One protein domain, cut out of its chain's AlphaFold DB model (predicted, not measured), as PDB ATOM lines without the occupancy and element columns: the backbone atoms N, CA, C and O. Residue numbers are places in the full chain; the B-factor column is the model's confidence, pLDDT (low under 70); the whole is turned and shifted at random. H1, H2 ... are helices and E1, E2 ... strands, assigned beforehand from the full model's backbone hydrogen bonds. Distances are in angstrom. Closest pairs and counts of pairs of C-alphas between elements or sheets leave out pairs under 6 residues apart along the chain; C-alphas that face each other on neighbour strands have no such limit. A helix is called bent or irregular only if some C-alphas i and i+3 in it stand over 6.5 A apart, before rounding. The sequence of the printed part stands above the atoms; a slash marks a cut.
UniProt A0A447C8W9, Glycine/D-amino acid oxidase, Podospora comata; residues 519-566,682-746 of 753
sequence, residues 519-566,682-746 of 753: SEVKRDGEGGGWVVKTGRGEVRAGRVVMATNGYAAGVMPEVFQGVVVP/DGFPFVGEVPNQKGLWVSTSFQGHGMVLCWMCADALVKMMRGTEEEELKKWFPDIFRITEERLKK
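Overview. This is residues 519 to 566 and 682 to 746 of the 753 residues of the protein "Glycine/D-amino acid oxidase" of Podospora comata (UniProt A0A447C8W9). Two small three-stranded sheets stand one after the other along the longest axis: a hairpin-built sheet of E1, E2 and E3 at one end, and the sheet of E4, E6 and E5 in the middle, with helix H3 covering one of its faces. H4 folds back beside H3 at the other end, the short H1 and H2 make a corner near the two sheets, and H5 comes last. The printed part has 113 residues with five named helices and six named strands, in the order E1 E2 E3 E4 H1 H2 E5 E6 H3 H4 H5. The first sheet, order E1 E2 E3, is antiparallel, the second, order E4 E6 E5, is mixed, and the class is mixed, helices and strands. The whole is compact, with a radius of gyration of the C-alphas of 14.0 A and spans of 40 by 31 by 25 A.

Along the chain. E1, residues 519 to 524, begins at C-alpha 519 (123.809, 188.804, 162.862) and is 15.4 A long. E2, residues 529 to 534, is 16.7 A long, and E3, residues 537 to 541, 13.5 A. E4 is residues 544 to 546, H1 549 to 555 and H2 557 to 560. After the cut come E5, residues 686 to 689, and E6, residues 696 to 700, 12.7 A. H3, residues 710 to 722, is 18.2 A long and begins at C-alpha 710 (122.144, 175.918, 143.252). H4 is residues 726 to 732, and H5, residues 741 to 745, ends at C-alpha 745 (102.875, 185.196, 152.133).

Arrangement. E1, E2 and E3 form a meander, each strand the antiparallel neighbour of the one before; N 522 and O 531 are 3.0 A apart, N 532 and O 539 2.8 A. E4 and E6 are parallel, with N 546 and O 697 at 2.8 A; E5 and E6 form a hairpin, with N 698 and O 688 at 2.9 A. H3 and this sheet make two layers, a helix on one face: H3 is over E6 and E5 at a height over the sheet of 8.8 A, and runs along the strands, at 14 degrees to E5 on the local plane. Its closest C-alphas to E5 are those of Leu 717 and Gly 688, 5.5 A. With residues 716 to 720 alone, H3 only just touches H4, with 3 pairs of C-alphas within 8 A, the closest those of Ala 716 and Leu 729, 7.0 A; this helical hairpin has a shallow tilt of 13 degrees, opposite ways. H1 is irregular, C-alphas 550 and 553 being 7.2 A apart, and only grazes both sheets. H1 and H2 only just touch, with 3 pairs of C-alphas within 8 A, and touch only at the corner; the closest are those of Ala 553 and Phe 560, 4.5 A. H2 and H5 are close but not clearly touching, with the C-alphas of Val 559 and Leu 744 closest at 7.6 A. In H3 and H5 every O i to N i+4 pair is within hydrogen-bond range; H1 has 1 of 3 and 3 of 4 O i to N i+3 pairs, H4 1 of 3 and 2 of 4, and H2 is too short for an O i to N i+4 pair.

Size, cuts and confidence. The two C-alphas farthest apart, those of Arg 536 and Lys 731, are 42.9 A apart. Residues 567 to 681 are not printed, and C-alphas 566 and 682 are 14.2 A apart across this cut. Of the links that are printed whole, none is long. The mean pLDDT of the printed part is 88.9; residues 526 to 527, 724 to 725 and 727 are under 70.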
ATOM      1  N   SER A 519     124.856 188.790 161.835       93.50
ATOM      2  CA  SER A 519     123.809 188.804 162.862       93.50
ATOM      3  C   SER A 519     122.560 189.585 162.449       93.50
ATOM      4  O   SER A 519     121.518 189.430 163.067       93.50
ATOM      5  N   GLU A 520     122.681 190.495 161.479       93.44
ATOM      6  CA  GLU A 520     121.587 191.371 161.042       93.44
ATOM      7  C   GLU A 520     121.879 191.909 159.633       93.44
ATOM      8  O   GLU A 520     123.019 192.283 159.327       93.44
ATOM      9  N   VAL A 521     120.845 191.999 158.796       95.38
ATOM     10  CA  VAL A 521     120.861 192.725 157.519       95.38
ATOM     11  C   VAL A 521     119.722 193.735 157.534       95.38
ATOM     12  O   VAL A 521     118.573 193.359 157.727       95.38
ATOM     13  N   LYS A 522     120.019 195.018 157.314       93.00
ATOM     14  CA  LYS A 522     118.999 196.078 157.323       93.00
ATOM     15  C   LYS A 522     119.272 197.180 156.314       93.00
ATOM     16  O   LYS A 522     120.376 197.309 155.789       93.00
ATOM     17  N   ARG A 523     118.260 198.009 156.066       91.62
ATOM     18  CA  ARG A 523     118.371 199.204 155.222       91.62
ATOM     19  C   ARG A 523     119.328 200.236 155.811       91.62
ATOM     20  O   ARG A 523     119.297 200.512 157.009       91.62
ATOM     21  N   ASP A 524     120.120 200.850 154.939       88.62
ATOM     22  CA  ASP A 524     121.032 201.938 155.290       88.62
ATOM     23  C   ASP A 524     120.370 203.327 155.162       88.62
ATOM     24  O   ASP A 524     120.650 204.081 154.228       88.62
ATOM     25  N   GLY A 525     119.441 203.644 156.073       78.88
ATOM     26  CA  GLY A 525     118.771 204.953 156.140       78.88
ATOM     27  C   GLY A 525     118.117 205.419 154.824       78.88
ATOM     28  O   GLY A 525     117.680 204.607 154.009       78.88
ATOM     29  N   GLU A 526     118.058 206.739 154.601       62.50
ATOM     30  CA  GLU A 526     117.481 207.360 153.388       62.50
ATOM     31  C   GLU A 526     118.338 207.159 152.114       62.50
ATOM     32  O   GLU A 526     117.899 207.479 151.011       62.50
ATOM     33  N   GLY A 527     119.550 206.595 152.231       58.50
ATOM     34  CA  GLY A 527     120.543 206.485 151.151       58.50
ATOM     35  C   GLY A 527     120.385 205.291 150.195       58.50
ATOM     36  O   GLY A 527     121.178 205.145 149.267       58.50
ATOM     37  N   GLY A 528     119.385 204.425 150.391       71.81
ATOM     38  CA  GLY A 528     119.012 203.371 149.432       71.81
ATOM     39  C   GLY A 528     119.904 202.116 149.391       71.81
ATOM     40  O   GLY A 528     119.687 201.264 148.527       71.81
ATOM     41  N   GLY A 529     120.867 201.972 150.310       89.00
ATOM     42  CA  GLY A 529     121.753 200.804 150.441       89.00
ATOM     43  C   GLY A 529     121.365 199.836 151.568       89.00
ATOM     44  O   GLY A 529     120.265 199.906 152.127       89.00
ATOM     45  N   TRP A 530     122.288 198.935 151.906       96.00
ATOM     46  CA  TRP A 530     122.150 197.918 152.949       96.00
ATOM     47  C   TRP A 530     123.347 197.927 153.900       96.00
ATOM     48  O   TRP A 530     124.487 198.083 153.460       96.00
ATOM     49  N   VAL A 531     123.083 197.706 155.188       95.94
ATOM     50  CA  VAL A 531     124.080 197.466 156.237       95.94
ATOM     51  C   VAL A 531     124.007 196.001 156.655       95.94
ATOM     52  O   VAL A 531     122.941 195.503 157.018       95.94
ATOM     53  N   VAL A 532     125.151 195.323 156.618       96.88
ATOM     54  CA  VAL A 532     125.342 193.940 157.063       96.88
ATOM     55  C   VAL A 532     126.184 193.965 158.333       96.88
ATOM     56  O   VAL A 532     127.339 194.396 158.304       96.88
ATOM     57  N   LYS A 533     125.611 193.531 159.456       96.88
ATOM     58  CA  LYS A 533     126.266 193.561 160.766       96.88
ATOM     59  C   LYS A 533     126.894 192.212 161.095       96.88
ATOM     60  O   LYS A 533     126.262 191.170 160.937       96.88
ATOM     61  N   THR A 534     128.123 192.248 161.595       96.75
ATOM     62  CA  THR A 534     128.888 191.068 162.014       96.75
ATOM     63  C   THR A 534     129.535 191.316 163.376       96.75
ATOM     64  O   THR A 534     129.638 192.460 163.824       96.75
ATOM     65  N   GLY A 535     130.060 190.264 164.012       94.25
ATOM     66  CA  GLY A 535     130.870 190.404 165.233       94.25
ATOM     67  C   GLY A 535     132.184 191.182 165.040       94.25
ATOM     68  O   GLY A 535     132.800 191.592 166.018       94.25
ATOM     69  N   ARG A 536     132.608 191.410 163.790       96.00
ATOM     70  CA  ARG A 536     133.865 192.088 163.427       96.00
ATOM     71  C   ARG A 536     133.654 193.503 162.870       96.00
ATOM     72  O   ARG A 536     134.621 194.144 162.470       96.00
ATOM     73  N   GLY A 537     132.412 193.987 162.835       95.19
ATOM     74  CA  GLY A 537     132.049 195.303 162.305       95.19
ATOM     75  C   GLY A 537     130.903 195.255 161.295       95.19
ATOM     76  O   GLY A 537     130.268 194.217 161.088       95.19
ATOM     77  N   GLU A 538     130.635 196.400 160.672       95.75
ATOM     78  CA  GLU A 538     129.562 196.584 159.691       95.75
ATOM     79  C   GLU A 538     130.115 196.722 158.269       95.75
ATOM     80  O   GLU A 538     131.138 197.372 158.045       95.75
ATOM     81  N   VAL A 539     129.398 196.158 157.298       95.62
ATOM     82  CA  VAL A 539     129.682 196.304 155.866       95.62
ATOM     83  C   VAL A 539     128.497 196.981 155.190       95.62
ATOM     84  O   VAL A 539     127.351 196.585 155.391       95.62
ATOM     85  N   ARG A 540     128.770 197.998 154.369       95.31
ATOM     86  CA  ARG A 540     127.756 198.709 153.578       95.31
ATOM     87  C   ARG A 540     127.833 198.271 152.127       95.31
ATOM     88  O   ARG A 540     128.917 198.255 151.546       95.31
ATOM     89  N   ALA A 541     126.692 197.932 151.538       95.19
ATOM     90  CA  ALA A 541     126.616 197.485 150.154       95.19
ATOM     91  C   ALA A 541     125.361 198.021 149.456       95.19
ATOM     92  O   ALA A 541     124.282 198.087 150.038       95.19
ATOM     93  N   GLY A 542     125.485 198.365 148.170       93.81
ATOM     94  CA  GLY A 542     124.327 198.723 147.340       93.81
ATOM     95  C   GLY A 542     123.470 197.513 146.950       93.81
ATOM     96  O   GLY A 542     122.290 197.664 146.638       93.81
ATOM     97  N   ARG A 543     124.058 196.309 146.967       94.56
ATOM     98  CA  ARG A 543     123.369 195.037 146.736       94.56
ATOM     99  C   ARG A 543     123.845 193.993 147.742       94.56
ATOM    100  O   ARG A 543     125.048 193.866 147.942       94.56
ATOM    101  N   VAL A 544     122.918 193.239 148.323       97.00
ATOM    102  CA  VAL A 544     123.186 192.119 149.239       97.00
ATOM    103  C   VAL A 544     122.531 190.867 148.672       97.00
ATOM    104  O   VAL A 544     121.377 190.923 148.263       97.00
ATOM    105  N   VAL A 545     123.258 189.749 148.641       97.50
ATOM    106  CA  VAL A 545     122.719 188.435 148.261       97.50
ATOM    107  C   VAL A 545     122.706 187.539 149.496       97.50
ATOM    108  O   VAL A 545     123.760 187.209 150.035       97.50
ATOM    109  N   MET A 546     121.521 187.127 149.937       96.38
ATOM    110  CA  MET A 546     121.338 186.139 150.996       96.38
ATOM    111  C   MET A 546     121.333 184.729 150.395       96.38
ATOM    112  O   MET A 546     120.332 184.271 149.848       96.38
ATOM    113  N   ALA A 547     122.463 184.035 150.511       96.06
ATOM    114  CA  ALA A 547     122.618 182.623 150.149       96.06
ATOM    115  C   ALA A 547     122.733 181.737 151.406       96.06
ATOM    116  O   ALA A 547     123.582 180.856 151.496       96.06
ATOM    117  N   THR A 548     121.918 182.028 152.424       94.19
ATOM    118  CA  THR A 548     122.061 181.502 153.795       94.19
ATOM    119  C   THR A 548     121.183 180.284 154.099       94.19
ATOM    120  O   THR A 548     121.102 179.869 155.250       94.19
ATOM    121  N   ASN A 549     120.519 179.707 153.093       93.38
ATOM    122  CA  ASN A 549     119.649 178.529 153.208       93.38
ATOM    123  C   ASN A 549     118.751 178.545 154.474       93.38
ATOM    124  O   ASN A 549     118.040 179.526 154.708       93.38
ATOM    125  N   GLY A 550     118.811 177.503 155.315       88.69
ATOM    126  CA  GLY A 550     118.020 177.380 156.549       88.69
ATOM    127  C   GLY A 550     118.255 178.483 157.588       88.69
ATOM    128  O   GLY A 550     117.396 178.716 158.432       88.69
ATOM    129  N   TYR A 551     119.358 179.231 157.493       94.19
ATOM    130  CA  TYR A 551     119.674 180.340 158.398       94.19
ATOM    131  C   TYR A 551     119.048 181.678 157.978       94.19
ATOM    132  O   TYR A 551     119.190 182.668 158.693       94.19
ATOM    133  N   ALA A 552     118.351 181.747 156.834       93.19
ATOM    134  CA  ALA A 552     117.752 182.991 156.337       93.19
ATOM    135  C   ALA A 552     116.831 183.675 157.366       93.19
ATOM    136  O   ALA A 552     116.924 184.887 157.550       93.19
ATOM    137  N   ALA A 553     116.008 182.900 158.082       91.06
ATOM    138  CA  ALA A 553     115.137 183.416 159.140       91.06
ATOM    139  C   ALA A 553     115.907 183.921 160.373       91.06
ATOM    140  O   ALA A 553     115.465 184.868 161.009       91.06
ATOM    141  N   GLY A 554     117.073 183.345 160.685       90.69
ATOM    142  CA  GLY A 554     117.917 183.823 161.785       90.69
ATOM    143  C   GLY A 554     118.595 185.163 161.486       90.69
ATOM    144  O   GLY A 554     118.817 185.953 162.396       90.69
ATOM    145  N   VAL A 555     118.896 185.434 160.212       92.31
ATOM    146  CA  VAL A 555     119.558 186.676 159.772       92.31
ATOM    147  C   VAL A 555     118.562 187.814 159.522       92.31
ATOM    148  O   VAL A 555     118.882 188.972 159.790       92.31
ATOM    149  N   MET A 556     117.383 187.496 158.979       93.44
ATOM    150  CA  MET A 556     116.351 188.473 158.612       93.44
ATOM    151  C   MET A 556     114.946 187.930 158.945       93.44
ATOM    152  O   MET A 556     114.181 187.541 158.046       93.44
ATOM    153  N   PRO A 557     114.610 187.826 160.244       91.81
ATOM    154  CA  PRO A 557     113.369 187.205 160.706       91.81
ATOM    155  C   PRO A 557     112.113 187.908 160.182       91.81
ATOM    156  O   PRO A 557     111.110 187.255 159.910       91.81
ATOM    157  N   GLU A 558     112.157 189.218 159.965       91.19
ATOM    158  CA  GLU A 558     111.027 190.004 159.475       91.19
ATOM    159  C   GLU A 558     110.562 189.610 158.062       91.19
ATOM    160  O   GLU A 558     109.398 189.823 157.724       91.19
ATOM    161  N   VAL A 559     111.443 189.006 157.253       91.69
ATOM    162  CA  VAL A 559     111.099 188.497 155.914       91.69
ATOM    163  C   VAL A 559     110.870 186.990 155.937       91.69
ATOM    164  O   VAL A 559     109.892 186.510 155.363       91.69
ATOM    165  N   PHE A 560     111.769 186.233 156.572       92.00
ATOM    166  CA  PHE A 560     111.835 184.784 156.369       92.00
ATOM    167  C   PHE A 560     111.269 183.947 157.522       92.00
ATOM    168  O   PHE A 560     111.094 182.740 157.341       92.00
ATOM    169  N   GLN A 561     110.926 184.534 158.676       91.12
ATOM    170  CA  GLN A 561     110.355 183.770 159.790       91.12
ATOM    171  C   GLN A 561     109.026 183.111 159.388       91.12
ATOM    172  O   GLN A 561     108.078 183.758 158.934       91.12
ATOM    173  N   GLY A 562     108.961 181.786 159.554       83.38
ATOM    174  CA  GLY A 562     107.821 180.959 159.148       83.38
ATOM    175  C   GLY A 562     107.690 180.738 157.634       83.38
ATOM    176  O   GLY A 562     106.804 179.993 157.217       83.38
ATOM    177  N   VAL A 563     108.555 181.360 156.824       88.00
ATOM    178  CA  VAL A 563     108.654 181.166 155.368       88.00
ATOM    179  C   VAL A 563     109.787 180.206 155.036       88.00
ATOM    180  O   VAL A 563     109.597 179.309 154.231       88.00
ATOM    181  N   VAL A 564     110.953 180.362 155.661       89.44
ATOM    182  CA  VAL A 564     112.060 179.408 155.548       89.44
ATOM    183  C   VAL A 564     112.243 178.745 156.902       89.44
ATOM    184  O   VAL A 564     112.548 179.420 157.883       89.44
ATOM    185  N   VAL A 565     112.028 177.433 156.961       87.12
ATOM    186  CA  VAL A 565     112.192 176.638 158.181       87.12
ATOM    187  C   VAL A 565     113.457 175.791 158.045       87.12
ATOM    188  O   VAL A 565     113.606 175.096 157.034       87.12
ATOM    189  N   PRO A 566     114.388 175.854 159.015       88.88
ATOM    190  CA  PRO A 566     115.538 174.971 159.011       88.88
ATOM    191  C   PRO A 566     115.108 173.533 159.316       88.88
ATOM    192  O   PRO A 566     114.180 173.311 160.090       88.88
ATOM    193  N   ASP A 682     106.019 175.733 150.105       70.06
ATOM    194  CA  ASP A 682     105.648 175.253 148.778       70.06
ATOM    195  C   ASP A 682     106.650 174.274 148.167       70.06
ATOM    196  O   ASP A 682     106.459 173.854 147.032       70.06
ATOM    197  N   GLY A 683     107.703 173.898 148.898       73.31
ATOM    198  CA  GLY A 683     108.642 172.878 148.442       73.31
ATOM    199  C   GLY A 683     109.555 173.306 147.289       73.31
ATOM    200  O   GLY A 683     110.091 172.431 146.611       73.31
ATOM    201  N   PHE A 684     109.772 174.611 147.073       86.25
ATOM    202  CA  PHE A 684     110.637 175.137 146.006       86.25
ATOM    203  C   PHE A 684     111.644 176.195 146.497       86.25
ATOM    204  O   PHE A 684     111.362 176.927 147.448       86.25
ATOM    205  N   PRO A 685     112.805 176.355 145.834       91.31
ATOM    206  CA  PRO A 685     113.760 177.415 146.159       91.31
ATOM    207  C   PRO A 685     113.171 178.820 146.027       91.31
ATOM    208  O   PRO A 685     112.229 179.045 145.270       91.31
ATOM    209  N   PHE A 686     113.766 179.783 146.724       95.38
ATOM    210  CA  PHE A 686     113.528 181.213 146.535       95.38
ATOM    211  C   PHE A 686     114.733 181.845 145.841       95.38
ATOM    212  O   PHE A 686     115.809 181.918 146.438       95.38
ATOM    213  N   VAL A 687     114.542 182.324 144.610       97.00
ATOM    214  CA  VAL A 687     115.597 182.937 143.788       97.00
ATOM    215  C   VAL A 687     115.121 184.277 143.223       97.00
ATOM    216  O   VAL A 687     114.100 184.331 142.546       97.00
ATOM    217  N   GLY A 688     115.840 185.369 143.477       96.50
ATOM    218  CA  GLY A 688     115.555 186.679 142.870       96.50
ATOM    219  C   GLY A 688     115.687 187.859 143.831       96.50
ATOM    220  O   GLY A 688     116.209 187.713 144.936       96.50
ATOM    221  N   GLU A 689     115.241 189.041 143.393       96.12
ATOM    222  CA  GLU A 689     115.176 190.240 144.241       96.12
ATOM    223  C   GLU A 689     114.016 190.105 145.229       96.12
ATOM    224  O   GLU A 689     112.893 189.788 144.836       96.12
ATOM    225  N   VAL A 690     114.277 190.336 146.513       95.56
ATOM    226  CA  VAL A 690     113.256 190.251 147.554       95.56
ATOM    227  C   VAL A 690     112.204 191.347 147.298       95.56
ATOM    228  O   VAL A 690     112.561 192.529 147.207       95.56
ATOM    229  N   PRO A 691     110.908 190.992 147.178       93.88
ATOM    230  CA  PRO A 691     109.833 191.940 146.907       93.88
ATOM    231  C   PRO A 691     109.861 193.139 147.850       93.88
ATOM    232  O   PRO A 691     110.017 192.988 149.061       93.88
ATOM    233  N   ASN A 692     109.703 194.340 147.290       89.81
ATOM    234  CA  ASN A 692     109.725 195.613 148.020       89.81
ATOM    235  C   ASN A 692     111.051 195.919 148.756       89.81
ATOM    236  O   ASN A 692     111.151 196.915 149.469       89.81
ATOM    237  N   GLN A 693     112.106 195.128 148.533       92.50
ATOM    238  CA  GLN A 693     113.416 195.278 149.162       92.50
ATOM    239  C   GLN A 693     114.511 195.475 148.107       92.50
ATOM    240  O   GLN A 693     115.467 194.715 148.021       92.50
ATOM    241  N   LYS A 694     114.399 196.549 147.310       92.31
ATOM    242  CA  LYS A 694     115.376 196.907 146.264       92.31
ATOM    243  C   LYS A 694     116.834 196.752 146.718       92.31
ATOM    244  O   LYS A 694     117.241 197.370 147.706       92.31
ATOM    245  N   GLY A 695     117.623 195.996 145.964       93.19
ATOM    246  CA  GLY A 695     119.025 195.696 146.251       93.19
ATOM    247  C   GLY A 695     119.246 194.489 147.168       93.19
ATOM    248  O   GLY A 695     120.393 194.077 147.307       93.19
ATOM    249  N   LEU A 696     118.204 193.897 147.751       95.94
ATOM    250  CA  LEU A 696     118.298 192.635 148.483       95.94
ATOM    251  C   LEU A 696     117.873 191.485 147.581       95.94
ATOM    252  O   LEU A 696     116.779 191.480 147.028       95.94
ATOM    253  N   TRP A 697     118.740 190.499 147.459       97.62
ATOM    254  CA  TRP A 697     118.581 189.340 146.597       97.62
ATOM    255  C   TRP A 697     118.698 188.078 147.434       97.62
ATOM    256  O   TRP A 697     119.361 188.079 148.470       97.62
ATOM    257  N   VAL A 698     118.093 186.989 146.982       97.50
ATOM    258  CA  VAL A 698     118.132 185.716 147.699       97.50
ATOM    259  C   VAL A 698     118.315 184.546 146.739       97.50
ATOM    260  O   VAL A 698     117.873 184.590 145.592       97.50
ATOM    261  N   SER A 699     118.994 183.510 147.227       96.81
ATOM    262  CA  SER A 699     119.052 182.172 146.637       96.81
ATOM    263  C   SER A 699     119.068 181.176 147.796       96.81
ATOM    264  O   SER A 699     120.115 180.918 148.391       96.81
ATOM    265  N   THR A 700     117.888 180.732 148.229       94.94
ATOM    266  CA  THR A 700     117.718 180.003 149.497       94.94
ATOM    267  C   THR A 700     116.619 178.944 149.417       94.94
ATOM    268  O   THR A 700     115.871 178.887 148.443       94.94
ATOM    269  N   SER A 701     116.478 178.148 150.479       90.69
ATOM    270  CA  SER A 701     115.401 177.174 150.672       90.69
ATOM    271  C   SER A 701     115.396 176.032 149.657       90.69
ATOM    272  O   SER A 701     114.394 175.745 149.005       90.69
ATOM    273  N   PHE A 702     116.534 175.364 149.512       89.25
ATOM    274  CA  PHE A 702     116.698 174.322 148.501       89.25
ATOM    275  C   PHE A 702     116.106 172.952 148.874       89.25
ATOM    276  O   PHE A 702     116.327 171.998 148.140       89.25
ATOM    277  N   GLN A 703     115.357 172.827 149.976       81.25
ATOM    278  CA  GLN A 703     114.578 171.626 150.342       81.25
ATOM    279  C   GLN A 703     115.406 170.337 150.497       81.25
ATOM    280  O   GLN A 703     114.932 169.247 150.191       81.25
ATOM    281  N   GLY A 704     116.682 170.457 150.877       76.38
ATOM    282  CA  GLY A 704     117.616 169.322 150.879       76.38
ATOM    283  C   GLY A 704     118.101 168.881 149.491       76.38
ATOM    284  O   GLY A 704     118.886 167.949 149.388       76.38
ATOM    285  N   HIS A 705     117.715 169.593 148.430       77.25
ATOM    286  CA  HIS A 705     118.015 169.291 147.028       77.25
ATOM    287  C   HIS A 705     118.953 170.332 146.375       77.25
ATOM    288  O   HIS A 705     118.942 170.567 145.170       77.25
ATOM    289  N   GLY A 706     119.786 171.008 147.176       82.25
ATOM    290  CA  GLY A 706     120.606 172.136 146.705       82.25
ATOM    291  C   GLY A 706     121.661 171.768 145.665       82.25
ATOM    292  O   GLY A 706     121.890 172.536 144.731       82.25
ATOM    293  N   MET A 707     122.277 170.588 145.768       85.00
ATOM    294  CA  MET A 707     123.369 170.199 144.866       85.00
ATOM    295  C   MET A 707     122.945 170.115 143.395       85.00
ATOM    296  O   MET A 707     123.769 170.377 142.519       85.00
ATOM    297  N   VAL A 708     121.666 169.846 143.122       83.25
ATOM    298  CA  VAL A 708     121.128 169.763 141.755       83.25
ATOM    299  C   VAL A 708     120.463 171.059 141.271       83.25
ATOM    300  O   VAL A 708     120.055 171.132 140.118       83.25
ATOM    301  N   LEU A 709     120.397 172.110 142.102       89.56
ATOM    302  CA  LEU A 709     119.689 173.360 141.777       89.56
ATOM    303  C   LEU A 709     120.562 174.619 141.868       89.56
ATOM    304  O   LEU A 709     120.385 175.556 141.085       89.56
ATOM    305  N   CYS A 710     121.478 174.679 142.840       92.06
ATOM    306  CA  CYS A 710     122.144 175.918 143.252       92.06
ATOM    307  C   CYS A 710     122.925 176.609 142.127       92.06
ATOM    308  O   CYS A 710     122.923 177.838 142.063       92.06
ATOM    309  N   TRP A 711     123.590 175.853 141.248       93.38
ATOM    310  CA  TRP A 711     124.454 176.424 140.212       93.38
ATOM    311  C   TRP A 711     123.637 177.169 139.156       93.38
ATOM    312  O   TRP A 711     123.899 178.337 138.868       93.38
ATOM    313  N   MET A 712     122.596 176.522 138.628       94.31
ATOM    314  CA  MET A 712     121.704 177.144 137.644       94.31
ATOM    315  C   MET A 712     120.832 178.238 138.270       94.31
ATOM    316  O   MET A 712     120.571 179.255 137.629       94.31
ATOM    317  N   CYS A 713     120.438 178.096 139.541       96.12
ATOM    318  CA  CYS A 713     119.759 179.168 140.275       96.12
ATOM    319  C   CYS A 713     120.659 180.401 140.463       96.12
ATOM    320  O   CYS A 713     120.178 181.528 140.360       96.12
ATOM    321  N   ALA A 714     121.961 180.215 140.699       95.56
ATOM    322  CA  ALA A 714     122.914 181.319 140.777       95.56
ATOM    323  C   ALA A 714     123.092 182.025 139.421       95.56
ATOM    324  O   ALA A 714     123.112 183.256 139.382       95.56
ATOM    325  N   ASP A 715     123.157 181.278 138.313       93.81
ATOM    326  CA  ASP A 715     123.190 181.862 136.963       93.81
ATOM    327  C   ASP A 715     121.924 182.689 136.676       93.81
ATOM    328  O   ASP A 715     122.013 183.853 136.271       93.81
ATOM    329  N   ALA A 716     120.746 182.138 136.987       94.81
ATOM    330  CA  ALA A 716     119.477 182.854 136.867       94.81
ATOM    331  C   ALA A 716     119.463 184.136 137.715       94.81
ATOM    332  O   ALA A 716     119.110 185.205 137.214       94.81
ATOM    333  N   LEU A 717     119.902 184.057 138.976       96.44
ATOM    334  CA  LEU A 717     119.973 185.208 139.874       96.44
ATOM    335  C   LEU A 717     120.871 186.313 139.309       96.44
ATOM    336  O   LEU A 717     120.478 187.478 139.283       96.44
ATOM    337  N   VAL A 718     122.067 185.966 138.825       94.50
ATOM    338  CA  VAL A 718     123.016 186.943 138.267       94.50
ATOM    339  C   VAL A 718     122.457 187.601 137.004       94.50
ATOM    340  O   VAL A 718     122.626 188.812 136.828       94.50
ATOM    341  N   LYS A 719     121.754 186.849 136.148       93.38
ATOM    342  CA  LYS A 719     121.038 187.398 134.985       93.38
ATOM    343  C   LYS A 719     119.959 188.397 135.407       93.38
ATOM    344  O   LYS A 719     119.932 189.519 134.899       93.38
ATOM    345  N   MET A 720     119.153 188.070 136.421       93.62
ATOM    346  CA  MET A 720     118.179 189.016 136.985       93.62
ATOM    347  C   MET A 720     118.868 190.276 137.537       93.62
ATOM    348  O   MET A 720     118.460 191.394 137.232       93.62
ATOM    349  N   MET A 721     119.972 190.122 138.275       93.25
ATOM    350  CA  MET A 721     120.744 191.242 138.836       93.25
ATOM    351  C   MET A 721     121.351 192.162 137.767       93.25
ATOM    352  O   MET A 721     121.561 193.355 138.018       93.25
ATOM    353  N   ARG A 722     121.689 191.624 136.593       89.75
ATOM    354  CA  ARG A 722     122.217 192.388 135.454       89.75
ATOM    355  C   ARG A 722     121.120 193.068 134.633       89.75
ATOM    356  O   ARG A 722     121.454 193.875 133.773       89.75
ATOM    357  N   GLY A 723     119.848 192.769 134.902       82.62
ATOM    358  CA  GLY A 723     118.728 193.217 134.078       82.62
ATOM    359  C   GLY A 723     118.705 192.541 132.707       82.62
ATOM    360  O   GLY A 723     118.250 193.148 131.741       82.62
ATOM    361  N   THR A 724     119.250 191.321 132.601       63.25
ATOM    362  CA  THR A 724     119.220 190.523 131.369       63.25
ATOM    363  C   THR A 724     117.768 190.294 130.927       63.25
ATOM    364  O   THR A 724     116.880 190.187 131.772       63.25
ATOM    365  N   GLU A 725     117.526 190.273 129.610       59.12
ATOM    366  CA  GLU A 725     116.189 190.242 129.003       59.12
ATOM    367  C   GLU A 725     115.322 189.125 129.605       59.12
ATOM    368  O   GLU A 725     115.630 187.942 129.474       59.12
ATOM    369  N   GLU A 726     114.213 189.503 130.243       71.50
ATOM    370  CA  GLU A 726     113.212 188.610 130.850       71.50
ATOM    371  C   GLU A 726     112.760 187.480 129.894       71.50
ATOM    372  O   GLU A 726     112.382 186.395 130.330       71.50
ATOM    373  N   GLU A 727     112.870 187.698 128.582       63.94
ATOM    374  CA  GLU A 727     112.601 186.712 127.532       63.94
ATOM    375  C   GLU A 727     113.630 185.566 127.444       63.94
ATOM    376  O   GLU A 727     113.275 184.483 126.986       63.94
ATOM    377  N   GLU A 728     114.883 185.742 127.882       75.50
ATOM    378  CA  GLU A 728     115.866 184.645 127.953       75.50
ATOM    379  C   GLU A 728     115.560 183.719 129.130       75.50
ATOM    380  O   GLU A 728     115.456 182.507 128.953       75.50
ATOM    381  N   LEU A 729     115.345 184.291 130.318       80.00
ATOM    382  CA  LEU A 729     115.034 183.525 131.526       80.00
ATOM    383  C   LEU A 729     113.719 182.756 131.386       80.00
ATOM    384  O   LEU A 729     113.659 181.593 131.774       80.00
ATOM    385  N   LYS A 730     112.692 183.348 130.759       75.12
ATOM    386  CA  LYS A 730     111.403 182.679 130.496       75.12
ATOM    387  C   LYS A 730     111.521 181.372 129.712       75.12
ATOM    388  O   LYS A 730     110.612 180.546 129.806       75.12
ATOM    389  N   LYS A 731     112.590 181.182 128.930       77.06
ATOM    390  CA  LYS A 731     112.782 179.969 128.119       77.06
ATOM    391  C   LYS A 731     113.147 178.755 128.958       77.06
ATOM    392  O   LYS A 731     112.804 177.647 128.572       77.06
ATOM    393  N   TRP A 732     113.859 178.946 130.066       80.06
ATOM    394  CA  TRP A 732     114.498 177.826 130.761       80.06
ATOM    395  C   TRP A 732     114.381 177.878 132.282       80.06
ATOM    396  O   TRP A 732     114.404 176.826 132.913       80.06
ATOM    397  N   PHE A 733     114.258 179.062 132.887       89.06
ATOM    398  CA  PHE A 733     114.171 179.182 134.337       89.06
ATOM    399  C   PHE A 733     112.718 178.992 134.799       89.06
ATOM    400  O   PHE A 733     111.835 179.698 134.303       89.06
ATOM    401  N   PRO A 734     112.443 178.065 135.733       82.44
ATOM    402  CA  PRO A 734     111.104 177.864 136.273       82.44
ATOM    403  C   PRO A 734     110.601 179.114 136.996       82.44
ATOM    404  O   PRO A 734     111.245 179.622 137.916       82.44
ATOM    405  N   ASP A 735     109.409 179.585 136.634       83.00
ATOM    406  CA  ASP A 735     108.829 180.775 137.265       83.00
ATOM    407  C   ASP A 735     108.504 180.510 138.739       83.00
ATOM    408  O   ASP A 735     108.594 181.411 139.572       83.00
ATOM    409  N   ILE A 736     108.197 179.253 139.082       80.69
ATOM    410  CA  ILE A 736     107.898 178.825 140.452       80.69
ATOM    411  C   ILE A 736     109.108 178.921 141.397       80.69
ATOM    412  O   ILE A 736     108.919 179.010 142.606       80.69
ATOM    413  N   PHE A 737     110.344 178.976 140.881       90.06
ATOM    414  CA  PHE A 737     111.548 179.177 141.706       90.06
ATOM    415  C   PHE A 737     111.795 180.655 142.026       90.06
ATOM    416  O   PHE A 737     112.556 180.973 142.947       90.06
ATOM    417  N   ARG A 738     111.148 181.581 141.306       93.00
ATOM    418  CA  ARG A 738     111.305 183.013 141.570       93.00
ATOM    419  C   ARG A 738     110.727 183.366 142.935       93.00
ATOM    420  O   ARG A 738     109.646 182.901 143.299       93.00
ATOM    421  N   ILE A 739     111.429 184.201 143.694       93.75
ATOM    422  CA  ILE A 739     110.847 184.816 144.889       93.75
ATOM    423  C   ILE A 739     109.815 185.865 144.471       93.75
ATOM    424  O   ILE A 739     110.070 186.710 143.615       93.75
ATOM    425  N   THR A 740     108.631 185.800 145.068       91.38
ATOM    426  CA  THR A 740     107.530 186.733 144.812       91.38
ATOM    427  C   THR A 740     106.842 187.087 146.120       91.38
ATOM    428  O   THR A 740     106.988 186.383 147.122       91.38
ATOM    429  N   GLU A 741     106.086 188.185 146.120       91.06
ATOM    430  CA  GLU A 741     105.347 188.615 147.309       91.06
ATOM    431  C   GLU A 741     104.355 187.534 147.765       91.06
ATOM    432  O   GLU A 741     104.263 187.245 148.953       91.06
ATOM    433  N   GLU A 742     103.688 186.861 146.824       83.00
ATOM    434  CA  GLU A 742     102.753 185.776 147.136       83.00
ATOM    435  C   GLU A 742     103.435 184.574 147.774       83.00
ATOM    436  O   GLU A 742     102.958 184.055 148.782       83.00
ATOM    437  N   ARG A 743     104.587 184.143 147.248       88.19
ATOM    438  CA  ARG A 743     105.304 183.024 147.865       88.19
ATOM    439  C   ARG A 743     105.828 183.392 149.255       88.19
ATOM    440  O   ARG A 743     105.806 182.552 150.149       88.19
ATOM    441  N   LEU A 744     106.200 184.657 149.472       89.00
ATOM    442  CA  LEU A 744     106.536 185.187 150.795       89.00
ATOM    443  C   LEU A 744     105.333 185.342 151.734       89.00
ATOM    444  O   LEU A 744     105.555 185.555 152.923       89.00
ATOM    445  N   LYS A 745     104.078 185.246 151.271       87.88
ATOM    446  CA  LYS A 745     102.875 185.196 152.133       87.88
ATOM    447  C   LYS A 745     102.585 183.786 152.642       87.88
ATOM    448  O   LYS A 745     101.936 183.633 153.678       87.88
ATOM    449  N   LYS A 746     103.100 182.752 151.972       80.44
ATOM    450  CA  LYS A 746     102.978 181.369 152.441       80.44
ATOM    451  C   LYS A 746     103.711 181.194 153.762       80.44
ATOM    452  O   LYS A 746     104.733 181.829 154.022       80.44
TER     453      LYS A 746